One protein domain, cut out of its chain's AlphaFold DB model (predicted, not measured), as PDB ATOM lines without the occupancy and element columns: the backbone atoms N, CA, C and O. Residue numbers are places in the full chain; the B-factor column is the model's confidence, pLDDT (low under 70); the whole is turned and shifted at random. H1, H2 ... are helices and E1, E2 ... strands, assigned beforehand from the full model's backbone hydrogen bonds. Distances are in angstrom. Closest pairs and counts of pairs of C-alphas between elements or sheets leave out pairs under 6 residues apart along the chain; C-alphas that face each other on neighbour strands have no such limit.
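This is residues 107 to 172 and 366 to 394 of the 1224 residues of the protein "Fructose facilitator" of Stemphylium lycopersici (UniProt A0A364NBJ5). A strongly twisted sheet of five strands curls like part of a barrel, and one long helix, H1, covers one face, mainly over E5 and E4. A long loop, residues 123 to 139, bulges out between E1 and E2, and the small helix H2 follows E5 near the last printed residue. The printed part has 95 residues, with two named helices and five named strands that follow along the chain as E1, E2, E3, E4, H1, E5, H2; the sheet is mixed, in the order E2, E1, E3, E4, E5. The class is mixed, helices and strands, in two layers: H1 on one face of the sheet. The whole is compact, with a radius of gyration of the C-alphas of 13.1 A and spans of 39 by 32 by 23 A.

E1, residues 117 to 122, is an inner strand. E2, residues 140 to 143, is an edge strand, parallel to E1, with N 141 and O 119 2.8 A apart, within hydrogen-bond range. E3, residues 147 to 157, is antiparallel to E1, with N 120 and O 150 at 2.9 A, and bends by 62 degrees at residue 150. E4, residues 160 to 167, forms a hairpin with E3, antiparallel at 147 degrees, with N 153 and O 164 at 3.0 A. H1, residues 366 to 380, is on the sheet. E5, residues 385 to 387, is the other edge strand, parallel to E4, with N 386 and O 163 at 3.0 A; the closest C-alphas of H1 and E5 are those of Ala 373 and Val 386, 5.0 A apart. E5 and E2 are apart. H2, residues 388 to 392, is on the sheet at a height of 7.6 A, only just over E4, where 3 of its 5 C-alphas fall. H1 touches H2 with residues 366 to 370 alone, the closest C-alphas being those of Gly 366 and Asp 389, 6.4 A apart. In H1, 10 of 11 O i to N i+4 pairs are within hydrogen-bond range; in H2, 0 of 1, beside 2 of 2 O i to N i+3 pairs.

E1 begins at C-alpha 117, (23.462, 45.197, 19.054), and is 17.2 A long. E2 has 4 residues. E3 is 25.8 A long and E4 22.7 A. H1 measures 20.5 A from C-alpha 366, (34.993, 55.570, 8.659). E5 has 3 residues, and H2, with 5, ends at C-alpha 392, (27.888, 64.234, 12.878).

The C-alphas of Asp 128 and Pro 394 are the two farthest apart, 40.9 A. Residues 173 to 365 are not printed, and C-alphas 172 and 366 are 14.1 A apart across this cut. The link from E1 to E2 is long, with 17 residues. The mean pLDDT of the printed part is 75.2; 30 residues are under 70, among them 107 to 117, 127 to 139 and 391 to 394.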
ATOM      1  N   VAL A 107      21.447  55.890  22.799       58.72
ATOM      2  CA  VAL A 107      21.526  54.484  22.373       58.72
ATOM      3  C   VAL A 107      20.266  53.752  22.827       58.72
ATOM      4  O   VAL A 107      19.951  53.724  24.020       58.72
ATOM      5  N   LEU A 108      19.555  53.132  21.885       55.69
ATOM      6  CA  LEU A 108      18.293  52.456  22.170       55.69
ATOM      7  C   LEU A 108      18.526  51.099  22.857       55.69
ATOM      8  O   LEU A 108      19.294  50.249  22.401       55.69
ATOM      9  N   ARG A 109      17.827  50.902  23.979       57.16
ATOM     10  CA  ARG A 109      17.837  49.675  24.790       57.16
ATOM     11  C   ARG A 109      16.529  48.909  24.621       57.16
ATOM     12  O   ARG A 109      15.492  49.507  24.339       57.16
ATOM     13  N   ASN A 110      16.570  47.595  24.824       58.62
ATOM     14  CA  ASN A 110      15.360  46.770  24.840       58.62
ATOM     15  C   ASN A 110      14.565  46.929  26.156       58.62
ATOM     16  O   ASN A 110      15.018  47.573  27.102       58.62
ATOM     17  N   GLU A 111      13.399  46.282  26.247       48.44
ATOM     18  CA  GLU A 111      12.518  46.312  27.433       48.44
ATOM     19  C   GLU A 111      13.156  45.745  28.724       48.44
ATOM     20  O   GLU A 111      12.603  45.912  29.809       48.44
ATOM     21  N   LYS A 112      14.325  45.095  28.629       43.69
ATOM     22  CA  LYS A 112      15.122  44.593  29.762       43.69
ATOM     23  C   LYS A 112      16.309  45.503  30.118       43.69
ATOM     24  O   LYS A 112      17.020  45.221  31.077       43.69
ATOM     25  N   GLY A 113      16.539  46.579  29.362       43.59
ATOM     26  CA  GLY A 113      17.669  47.498  29.528       43.59
ATOM     27  C   GLY A 113      18.964  47.074  28.819       43.59
ATOM     28  O   GLY A 113      19.987  47.744  28.982       43.59
ATOM     29  N   GLU A 114      18.942  46.001  28.028       52.12
ATOM     30  CA  GLU A 114      20.093  45.480  27.277       52.12
ATOM     31  C   GLU A 114      20.310  46.286  25.977       52.12
ATOM     32  O   GLU A 114      19.380  46.898  25.445       52.12
ATOM     33  N   LEU A 115      21.545  46.302  25.465       56.41
ATOM     34  CA  LEU A 115      21.925  47.036  24.250       56.41
ATOM     35  C   LEU A 115      21.428  46.312  22.988       56.41
ATOM     36  O   LEU A 115      21.693  45.122  22.812       56.41
ATOM     37  N   MET A 116      20.768  47.031  22.077       60.22
ATOM     38  CA  MET A 116      20.274  46.483  20.805       60.22
ATOM     39  C   MET A 116      21.392  46.381  19.752       60.22
ATOM     40  O   MET A 116      21.408  47.121  18.769       60.22
ATOM     41  N   ILE A 117      22.338  45.459  19.967       69.69
ATOM     42  CA  ILE A 117      23.462  45.197  19.054       69.69
ATOM     43  C   ILE A 117      23.088  44.068  18.087       69.69
ATOM     44  O   ILE A 117      23.071  42.892  18.457       69.69
ATOM     45  N   GLY A 118      22.797  44.421  16.837       78.44
ATOM     46  CA  GLY A 118      22.550  43.471  15.747       78.44
ATOM     47  C   GLY A 118      23.828  43.025  15.028       78.44
ATOM     48  O   GLY A 118      24.865  43.691  15.100       78.44
ATOM     49  N   ARG A 119      23.742  41.907  14.296       83.19
ATOM     50  CA  ARG A 119      24.784  41.415  13.380       83.19
ATOM     51  C   ARG A 119      24.248  41.394  11.944       83.19
ATOM     52  O   ARG A 119      23.128  40.944  11.716       83.19
ATOM     53  N   ILE A 120      25.040  41.849  10.971       84.25
ATOM     54  CA  ILE A 120      24.713  41.811   9.535       84.25
ATOM     55  C   ILE A 120      25.866  41.175   8.750       84.25
ATOM     56  O   ILE A 120      27.023  41.547   8.932       84.25
ATOM     57  N   ALA A 121      25.544  40.250   7.844       84.06
ATOM     58  CA  ALA A 121      26.480  39.656   6.886       84.06
ATOM     59  C   ALA A 121      25.765  39.345   5.557       84.06
ATOM     60  O   ALA A 121      24.545  39.160   5.534       84.06
ATOM     61  N   GLY A 122      26.509  39.274   4.450       82.38
ATOM     62  CA  GLY A 122      25.915  39.056   3.130       82.38
ATOM     63  C   GLY A 122      26.848  38.486   2.061       82.38
ATOM     64  O   GLY A 122      28.074  38.627   2.121       82.38
ATOM     65  N   GLY A 123      26.244  37.834   1.063       80.75
ATOM     66  CA  GLY A 123      26.936  37.214  -0.072       80.75
ATOM     67  C   GLY A 123      28.025  36.210   0.332       80.75
ATOM     68  O   GLY A 123      27.843  35.405   1.245       80.75
ATOM     69  N   LYS A 124      29.189  36.278  -0.327       77.00
ATOM     70  CA  LYS A 124      30.348  35.371  -0.144       77.00
ATOM     71  C   LYS A 124      31.002  35.391   1.247       77.00
ATOM     72  O   LYS A 124      32.029  34.746   1.447       77.00
ATOM     73  N   HIS A 125      30.478  36.199   2.164       74.06
ATOM     74  CA  HIS A 125      30.980  36.353   3.524       74.06
ATOM     75  C   HIS A 125      30.108  35.661   4.580       74.06
ATOM     76  O   HIS A 125      30.398  35.793   5.765       74.06
ATOM     77  N   LEU A 126      29.077  34.909   4.177       72.38
ATOM     78  CA  LEU A 126      28.512  33.868   5.031       72.38
ATOM     79  C   LEU A 126      29.379  32.608   4.905       72.38
ATOM     80  O   LEU A 126      29.365  31.939   3.873       72.38
ATOM     81  N   THR A 127      30.111  32.296   5.968       69.50
ATOM     82  CA  THR A 127      30.763  31.001   6.209       69.50
ATOM     83  C   THR A 127      30.425  30.560   7.628       69.50
ATOM     84  O   THR A 127      30.132  31.411   8.468       69.50
ATOM     85  N   ASP A 128      30.459  29.259   7.910       62.00
ATOM     86  CA  ASP A 128      29.999  28.718   9.201       62.00
ATOM     87  C   ASP A 128      30.773  29.325  10.396       62.00
ATOM     88  O   ASP A 128      30.173  29.673  11.411       62.00
ATOM     89  N   ASP A 129      32.071  29.608  10.205       63.84
ATOM     90  CA  ASP A 129      32.959  30.321  11.146       63.84
ATOM     91  C   ASP A 129      32.429  31.688  11.646       63.84
ATOM     92  O   ASP A 129      32.975  32.259  12.588       63.84
ATOM     93  N   VAL A 130      31.429  32.280  10.981       68.50
ATOM     94  CA  VAL A 130      30.914  33.630  11.277       68.50
ATOM     95  C   VAL A 130      29.917  33.626  12.439       68.50
ATOM     96  O   VAL A 130      29.761  34.655  13.099       68.50
ATOM     97  N   GLU A 131      29.265  32.498  12.736       66.94
ATOM     98  CA  GLU A 131      28.281  32.423  13.829       66.94
ATOM     99  C   GLU A 131      28.963  32.466  15.219       66.94
ATOM    100  O   GLU A 131      28.432  33.093  16.145       66.94
ATOM    101  N   ASP A 132      30.194  31.939  15.311       66.50
ATOM    102  CA  ASP A 132      31.084  31.978  16.486       66.50
ATOM    103  C   ASP A 132      31.688  33.372  16.780       66.50
ATOM    104  O   ASP A 132      32.259  33.587  17.855       66.50
ATOM    105  N   ILE A 133      31.588  34.340  15.857       68.00
ATOM    106  CA  ILE A 133      32.172  35.683  16.024       68.00
ATOM    107  C   ILE A 133      31.174  36.623  16.713       68.00
ATOM    108  O   ILE A 133      30.040  36.809  16.264       68.00
ATOM    109  N   ASP A 134      31.633  37.249  17.801       69.62
ATOM    110  CA  ASP A 134      30.858  38.140  18.676       69.62
ATOM    111  C   ASP A 134      29.498  37.525  19.118       69.62
ATOM    112  O   ASP A 134      28.439  38.124  18.912       69.62
ATOM    113  N   PRO A 135      29.493  36.326  19.748       63.19
ATOM    114  CA  PRO A 135      28.282  35.525  19.973       63.19
ATOM    115  C   PRO A 135      27.299  36.119  20.994       63.19
ATOM    116  O   PRO A 135      26.160  35.668  21.074       63.19
ATOM    117  N   GLY A 136      27.715  37.132  21.763       61.94
ATOM    118  CA  GLY A 136      26.841  37.896  22.663       61.94
ATOM    119  C   GLY A 136      25.979  38.959  21.965       61.94
ATOM    120  O   GLY A 136      25.169  39.602  22.626       61.94
ATOM    121  N   CYS A 137      26.157  39.164  20.656       67.38
ATOM    122  CA  CYS A 137      25.343  40.068  19.843       67.38
ATOM    123  C   CYS A 137      24.149  39.322  19.213       67.38
ATOM    124  O   CYS A 137      24.181  38.099  19.047       67.38
ATOM    125  N   GLY A 138      23.109  40.061  18.816       65.88
ATOM    126  CA  GLY A 138      21.869  39.511  18.255       65.88
ATOM    127  C   GLY A 138      22.047  38.684  16.973       65.88
ATOM    128  O   GLY A 138      23.139  38.607  16.402       65.88
ATOM    129  N   GLU A 139      20.957  38.052  16.528       68.50
ATOM    130  CA  GLU A 139      20.942  37.165  15.356       68.50
ATOM    131  C   GLU A 139      21.474  37.840  14.079       68.50
ATOM    132  O   GLU A 139      21.314  39.046  13.864       68.50
ATOM    133  N   ILE A 140      22.108  37.040  13.215       77.06
ATOM    134  CA  ILE A 140      22.742  37.525  11.986       77.06
ATOM    135  C   ILE A 140      21.680  37.745  10.905       77.06
ATOM    136  O   ILE A 140      21.237  36.813  10.229       77.06
ATOM    137  N   LYS A 141      21.311  39.010  10.696       79.56
ATOM    138  CA  LYS A 141      20.435  39.449   9.611       79.56
ATOM    139  C   LYS A 141      21.183  39.344   8.278       79.56
ATOM    140  O   LYS A 141      22.132  40.083   8.015       79.56
ATOM    141  N   ARG A 142      20.754  38.393   7.447       81.56
ATOM    142  CA  ARG A 142      21.366  38.060   6.149       81.56
ATOM    143  C   ARG A 142      20.911  39.056   5.071       81.56
ATOM    144  O   ARG A 142      19.747  39.451   5.068       81.56
ATOM    145  N   VAL A 143      21.815  39.476   4.178       80.25
ATOM    146  CA  VAL A 143      21.540  40.449   3.096       80.25
ATOM    147  C   VAL A 143      22.163  39.983   1.772       80.25
ATOM    148  O   VAL A 143      23.246  39.403   1.762       80.25
ATOM    149  N   ASP A 144      21.508  40.266   0.644       76.25
ATOM    150  CA  ASP A 144      21.903  39.770  -0.689       76.25
ATOM    151  C   ASP A 144      23.175  40.421  -1.277       76.25
ATOM    152  O   ASP A 144      23.690  39.979  -2.304       76.25
ATOM    153  N   CYS A 145      23.710  41.475  -0.651       80.06
ATOM    154  CA  CYS A 145      24.958  42.110  -1.075       80.06
ATOM    155  C   CYS A 145      26.183  41.501  -0.375       80.06
ATOM    156  O   CYS A 145      26.167  41.307   0.837       80.06
ATOM    157  N   ASP A 146      27.283  41.297  -1.110       81.50
ATOM    158  CA  ASP A 146      28.588  40.913  -0.543       81.50
ATOM    159  C   ASP A 146      29.016  41.873   0.584       81.50
ATOM    160  O   ASP A 146      29.435  43.005   0.318       81.50
ATOM    161  N   MET A 147      28.949  41.410   1.837       81.44
ATOM    162  CA  MET A 147      29.304  42.197   3.016       81.44
ATOM    163  C   MET A 147      29.874  41.318   4.142       81.44
ATOM    164  O   MET A 147      29.165  40.431   4.624       81.44
ATOM    165  N   PRO A 148      31.120  41.555   4.600       83.38
ATOM    166  CA  PRO A 148      31.660  40.894   5.788       83.38
ATOM    167  C   PRO A 148      30.911  41.312   7.059       83.38
ATOM    168  O   PRO A 148      30.277  42.372   7.089       83.38
ATOM    169  N   LEU A 149      31.013  40.480   8.102       83.50
ATOM    170  CA  LEU A 149      30.303  40.667   9.368       83.50
ATOM    171  C   LEU A 149      30.477  42.098   9.899       83.50
ATOM    172  O   LEU A 149      31.586  42.572  10.148       83.50
ATOM    173  N   THR A 150      29.352  42.787  10.035       84.62
ATOM    174  CA  THR A 150      29.249  44.186  10.446       84.62
ATOM    175  C   THR A 150      28.257  44.252  11.603       84.62
ATOM    176  O   THR A 150      27.166  43.687  11.520       84.62
ATOM    177  N   LEU A 151      28.648  44.901  12.698       84.00
ATOM    178  CA  LEU A 151      27.801  45.096  13.874       84.00
ATOM    179  C   LEU A 151      26.943  46.352  13.683       84.00
ATOM    180  O   LEU A 151      27.377  47.308  13.032       84.00
ATOM    181  N   THR A 152      25.737  46.360  14.249       84.69
ATOM    182  CA  THR A 152      24.788  47.474  14.109       84.69
ATOM    183  C   THR A 152      24.193  47.907  15.440       84.69
ATOM    184  O   THR A 152      23.675  47.063  16.170       84.69
ATOM    185  N   GLU A 153      24.194  49.209  15.709       82.62
ATOM    186  CA  GLU A 153      23.666  49.827  16.932       82.62
ATOM    187  C   GLU A 153      22.603  50.880  16.573       82.62
ATOM    188  O   GLU A 153      22.859  51.757  15.746       82.62
ATOM    189  N   SER A 154      21.403  50.801  17.162       79.12
ATOM    190  CA  SER A 154      20.350  51.809  16.945       79.12
ATOM    191  C   SER A 154      20.549  53.024  17.857       79.12
ATOM    192  O   SER A 154      20.520  52.908  19.085       79.12
ATOM    193  N   VAL A 155      20.696  54.202  17.251       80.06
ATOM    194  CA  VAL A 155      20.973  55.482  17.918       80.06
ATOM    195  C   VAL A 155      19.942  56.521  17.480       80.06
ATOM    196  O   VAL A 155      19.705  56.708  16.289       80.06
ATOM    197  N   ASN A 156      19.330  57.226  18.430       77.12
ATOM    198  CA  ASN A 156      18.418  58.333  18.148       77.12
ATOM    199  C   ASN A 156      19.184  59.664  18.148       77.12
ATOM    200  O   ASN A 156      19.816  60.000  19.149       77.12
ATOM    201  N   HIS A 157      19.117  60.422  17.050       73.19
ATOM    202  CA  HIS A 157      19.750  61.735  16.894       73.19
ATOM    203  C   HIS A 157      18.757  62.733  16.278       73.19
ATOM    204  O   HIS A 157      18.098  62.429  15.286       73.19
ATOM    205  N   GLU A 158      18.598  63.911  16.892       72.56
ATOM    206  CA  GLU A 158      17.579  64.927  16.537       72.56
ATOM    207  C   GLU A 158      16.123  64.403  16.410       72.56
ATOM    208  O   GLU A 158      15.282  65.016  15.751       72.56
ATOM    209  N   GLY A 159      15.790  63.273  17.045       67.31
ATOM    210  CA  GLY A 159      14.469  62.640  16.926       67.31
ATOM    211  C   GLY A 159      14.301  61.740  15.693       67.31
ATOM    212  O   GLY A 159      13.179  61.337  15.388       67.31
ATOM    213  N   LYS A 160      15.392  61.415  14.991       75.88
ATOM    214  CA  LYS A 160      15.455  60.370  13.962       75.88
ATOM    215  C   LYS A 160      16.240  59.173  14.488       75.88
ATOM    216  O   LYS A 160      17.322  59.324  15.048       75.88
ATOM    217  N   GLU A 161      15.713  57.976  14.260       81.94
ATOM    218  CA  GLU A 161      16.444  56.732  14.504       81.94
ATOM    219  C   GLU A 161      17.414  56.453  13.348       81.94
ATOM    220  O   GLU A 161      17.006  56.387  12.188       81.94
ATOM    221  N   TYR A 162      18.681  56.241  13.686       83.31
ATOM    222  CA  TYR A 162      19.747  55.811  12.790       83.31
ATOM    223  C   TYR A 162      20.293  54.451  13.236       83.31
ATOM    224  O   TYR A 162      20.306  54.133  14.423       83.31
ATOM    225  N   ILE A 163      20.768  53.652  12.282       84.94
ATOM    226  CA  ILE A 163      21.403  52.354  12.524       84.94
ATOM    227  C   ILE A 163      22.887  52.503  12.181       84.94
ATOM    228  O   ILE A 163      23.277  52.489  11.010       84.94
ATOM    229  N   VAL A 164      23.710  52.679  13.210       84.56
ATOM    230  CA  VAL A 164      25.148  52.934  13.090       84.56
ATOM    231  C   VAL A 164      25.890  51.628  12.825       84.56
ATOM    232  O   VAL A 164      25.722  50.650  13.554       84.56
ATOM    233  N   LEU A 165      26.723  51.609  11.783       85.94
ATOM    234  CA  LEU A 165      27.564  50.461  11.434       85.94
ATOM    235  C   LEU A 165      28.922  50.503  12.146       85.94
ATOM    236  O   LEU A 165      29.596  51.532  12.145       85.94
ATOM    237  N   SER A 166      29.386  49.354  12.636       84.25
ATOM    238  CA  SER A 166      30.750  49.175  13.153       84.25
ATOM    239  C   SER A 166      31.369  47.829  12.738       84.25
ATOM    240  O   SER A 166      30.680  46.894  12.329       84.25
ATOM    241  N   PHE A 167      32.701  47.738  12.775       85.88
ATOM    242  CA  PHE A 167      33.430  46.518  12.405       85.88
ATOM    243  C   PHE A 167      33.281  45.426  13.473       85.88
ATOM    244  O   PHE A 167      33.473  45.704  14.656       85.88
ATOM    245  N   ALA A 168      33.040  44.182  13.052       83.75
ATOM    246  CA  ALA A 168      33.111  43.023  13.942       83.75
ATOM    247  C   ALA A 168      34.559  42.661  14.328       83.75
ATOM    248  O   ALA A 168      35.534  43.093  13.693       83.75
ATOM    249  N   THR A 169      34.706  41.844  15.371       79.94
ATOM    250  CA  THR A 169      36.009  41.383  15.862       79.94
ATOM    251  C   THR A 169      36.787  40.652  14.754       79.94
ATOM    252  O   THR A 169      36.311  39.691  14.158       79.94
ATOM    253  N   GLY A 170      38.009  41.114  14.465       77.44
ATOM    254  CA  GLY A 170      38.900  40.504  13.465       77.44
ATOM    255  C   GLY A 170      38.676  40.906  11.996       77.44
ATOM    256  O   GLY A 170      39.388  40.396  11.127       77.44
ATOM    257  N   ASP A 171      37.752  41.828  11.685       83.56
ATOM    258  CA  ASP A 171      37.492  42.288  10.309       83.56
ATOM    259  C   ASP A 171      38.770  42.791   9.600       83.56
ATOM    260  O   ASP A 171      39.482  43.660  10.107       83.56
ATOM    261  N   LYS A 172      39.058  42.261   8.403       83.56
ATOM    262  CA  LYS A 172      40.278  42.552   7.624       83.56
ATOM    263  C   LYS A 172      40.259  43.919   6.926       83.56
ATOM    264  O   LYS A 172      41.314  44.388   6.497       83.56
ATOM    265  N   GLY A 366      36.272  54.916   8.974       79.56
ATOM    266  CA  GLY A 366      34.993  55.570   8.659       79.56
ATOM    267  C   GLY A 366      34.653  55.552   7.163       79.56
ATOM    268  O   GLY A 366      33.537  55.200   6.793       79.56
ATOM    269  N   ALA A 367      35.628  55.782   6.273       79.69
ATOM    270  CA  ALA A 367      35.406  55.755   4.821       79.69
ATOM    271  C   ALA A 367      35.050  54.348   4.286       79.69
ATOM    272  O   ALA A 367      34.316  54.213   3.303       79.69
ATOM    273  N   LYS A 368      35.523  53.282   4.950       83.56
ATOM    274  CA  LYS A 368      35.097  51.897   4.682       83.56
ATOM    275  C   LYS A 368      33.665  51.648   5.164       83.56
ATOM    276  O   LYS A 368      32.863  51.117   4.396       83.56
ATOM    277  N   LEU A 369      33.328  52.063   6.387       84.88
ATOM    278  CA  LEU A 369      31.980  51.910   6.953       84.88
ATOM    279  C   LEU A 369      30.934  52.713   6.164       84.88
ATOM    280  O   LEU A 369      29.892  52.167   5.823       84.88
ATOM    281  N   HIS A 370      31.251  53.939   5.749       84.19
ATOM    282  CA  HIS A 370      30.430  54.764   4.857       84.19
ATOM    283  C   HIS A 370      30.120  54.060   3.524       84.19
ATOM    284  O   HIS A 370      28.996  54.100   3.013       84.19
ATOM    285  N   LYS A 371      31.109  53.354   2.957       85.12
ATOM    286  CA  LYS A 371      30.903  52.542   1.754       85.12
ATOM    287  C   LYS A 371      29.959  51.363   2.022       85.12
ATOM    288  O   LYS A 371      29.095  51.112   1.184       85.12
ATOM    289  N   ARG A 372      30.069  50.693   3.179       86.69
ATOM    290  CA  ARG A 372      29.124  49.639   3.600       86.69
ATOM    291  C   ARG A 372      27.716  50.194   3.826       86.69
ATOM    292  O   ARG A 372      26.769  49.611   3.309       86.69
ATOM    293  N   ALA A 373      27.568  51.347   4.480       85.88
ATOM    294  CA  ALA A 373      26.286  52.030   4.660       85.88
ATOM    295  C   ALA A 373      25.600  52.282   3.311       85.88
ATOM    296  O   ALA A 373      24.501  51.786   3.075       85.88
ATOM    297  N   LYS A 374      26.300  52.902   2.353       86.06
ATOM    298  CA  LYS A 374      25.784  53.119   0.988       86.06
ATOM    299  C   LYS A 374      25.553  51.838   0.172       86.06
ATOM    300  O   LYS A 374      24.890  51.904  -0.864       86.06
ATOM    301  N   GLN A 375      26.077  50.685   0.595       86.38
ATOM    302  CA  GLN A 375      25.725  49.376   0.032       86.38
ATOM    303  C   GLN A 375      24.462  48.801   0.695       86.38
ATOM    304  O   GLN A 375      23.566  48.374  -0.029       86.38
ATOM    305  N   LEU A 376      24.332  48.867   2.026       84.62
ATOM    306  CA  LEU A 376      23.138  48.417   2.754       84.62
ATOM    307  C   LEU A 376      21.901  49.260   2.432       84.62
ATOM    308  O   LEU A 376      20.854  48.684   2.149       84.62
ATOM    309  N   GLN A 377      22.018  50.589   2.376       86.31
ATOM    310  CA  GLN A 377      20.945  51.490   1.930       86.31
ATOM    311  C   GLN A 377      20.395  51.059   0.558       86.31
ATOM    312  O   GLN A 377      19.188  50.935   0.370       86.31
ATOM    313  N   LYS A 378      21.285  50.741  -0.394       86.56
ATOM    314  CA  LYS A 378      20.908  50.293  -1.748       86.56
ATOM    315  C   LYS A 378      20.356  48.869  -1.808       86.56
ATOM    316  O   LYS A 378      19.548  48.591  -2.686       86.56
ATOM    317  N   ALA A 379      20.806  47.975  -0.928       82.62
ATOM    318  CA  ALA A 379      20.359  46.583  -0.888       82.62
ATOM    319  C   ALA A 379      19.038  46.394  -0.121       82.62
ATOM    320  O   ALA A 379      18.298  45.462  -0.407       82.62
ATOM    321  N   THR A 380      18.744  47.265   0.850       81.44
ATOM    322  CA  THR A 380      17.582  47.137   1.750       81.44
ATOM    323  C   THR A 380      16.493  48.186   1.524       81.44
ATOM    324  O   THR A 380      15.362  47.972   1.950       81.44
ATOM    325  N   GLY A 381      16.815  49.317   0.887       79.50
ATOM    326  CA  GLY A 381      15.913  50.464   0.740       79.50
ATOM    327  C   GLY A 381      15.730  51.307   2.010       79.50
ATOM    328  O   GLY A 381      14.956  52.258   1.990       79.50
ATOM    329  N   ASP A 382      16.421  50.979   3.107       83.81
ATOM    330  CA  ASP A 382      16.326  51.686   4.387       83.81
ATOM    331  C   ASP A 382      17.472  52.702   4.520       83.81
ATOM    332  O   ASP A 382      18.646  52.337   4.627       83.81
ATOM    333  N   GLU A 383      17.139  53.995   4.500       83.00
ATOM    334  CA  GLU A 383      18.124  55.082   4.589       83.00
ATOM    335  C   GLU A 383      18.762  55.216   5.985       83.00
ATOM    336  O   GLU A 383      19.766  55.913   6.126       83.00
ATOM    337  N   ARG A 384      18.238  54.528   7.014       84.44
ATOM    338  CA  ARG A 384      18.740  54.633   8.396       84.44
ATOM    339  C   ARG A 384      20.135  54.038   8.603       84.44
ATOM    340  O   ARG A 384      20.783  54.419   9.573       84.44
ATOM    341  N   TYR A 385      20.614  53.130   7.744       83.56
ATOM    342  CA  TYR A 385      21.977  52.585   7.864       83.56
ATOM    343  C   TYR A 385      23.026  53.650   7.517       83.56
ATOM    344  O   TYR A 385      23.077  54.109   6.376       83.56
ATOM    345  N   VAL A 386      23.885  54.010   8.474       83.94
ATOM    346  CA  VAL A 386      24.880  55.097   8.362       83.94
ATOM    347  C   VAL A 386      26.191  54.742   9.081       83.94
ATOM    348  O   VAL A 386      26.216  53.850   9.931       83.94
ATOM    349  N   ALA A 387      27.300  55.417   8.760       82.50
ATOM    350  CA  ALA A 387      28.492  55.390   9.614       82.50
ATOM    351  C   ALA A 387      28.360  56.397  10.777       82.50
ATOM    352  O   ALA A 387      27.594  57.352  10.676       82.50
ATOM    353  N   GLU A 388      29.130  56.219  11.861       75.19
ATOM    354  CA  GLU A 388      29.165  57.170  12.995       75.19
ATOM    355  C   GLU A 388      29.535  58.587  12.492       75.19
ATOM    356  O   GLU A 388      28.821  59.543  12.785       75.19
ATOM    357  N   ASP A 389      30.550  58.701  11.619       66.94
ATOM    358  CA  ASP A 389      30.953  59.941  10.930       66.94
ATOM    359  C   ASP A 389      29.783  60.660  10.209       66.94
ATOM    360  O   ASP A 389      29.711  61.887  10.244       66.94
ATOM    361  N   ASP A 390      28.860  59.923   9.571       71.12
ATOM    362  CA  ASP A 390      27.806  60.487   8.700       71.12
ATOM    363  C   ASP A 390      26.703  61.232   9.468       71.12
ATOM    364  O   ASP A 390      26.047  62.112   8.908       71.12
ATOM    365  N   ILE A 391      26.475  60.875  10.737       69.88
ATOM    366  CA  ILE A 391      25.485  61.542  11.597       69.88
ATOM    367  C   ILE A 391      25.992  62.932  11.999       69.88
ATOM    368  O   ILE A 391      25.217  63.884  12.062       69.88
ATOM    369  N   TYR A 392      27.298  63.052  12.255       61.28
ATOM    370  CA  TYR A 392      27.888  64.234  12.878       61.28
ATOM    371  C   TYR A 392      28.556  65.209  11.902       61.28
ATOM    372  O   TYR A 392      29.018  66.250  12.359       61.28
ATOM    373  N   THR A 393      28.633  64.932  10.594       56.06
ATOM    374  CA  THR A 393      29.197  65.880   9.608       56.06
ATOM    375  C   THR A 393      28.275  67.083   9.357       56.06
ATOM    376  O   THR A 393      27.245  66.920   8.697       56.06
ATOM    377  N   PRO A 394      28.635  68.315   9.778       53.69
ATOM    378  CA  PRO A 394      27.939  69.517   9.338       53.69
ATOM    379  C   PRO A 394      28.469  69.969   7.961       53.69
ATOM    380  O   PRO A 394      29.383  69.368   7.397       53.69
TER     381      PRO A 394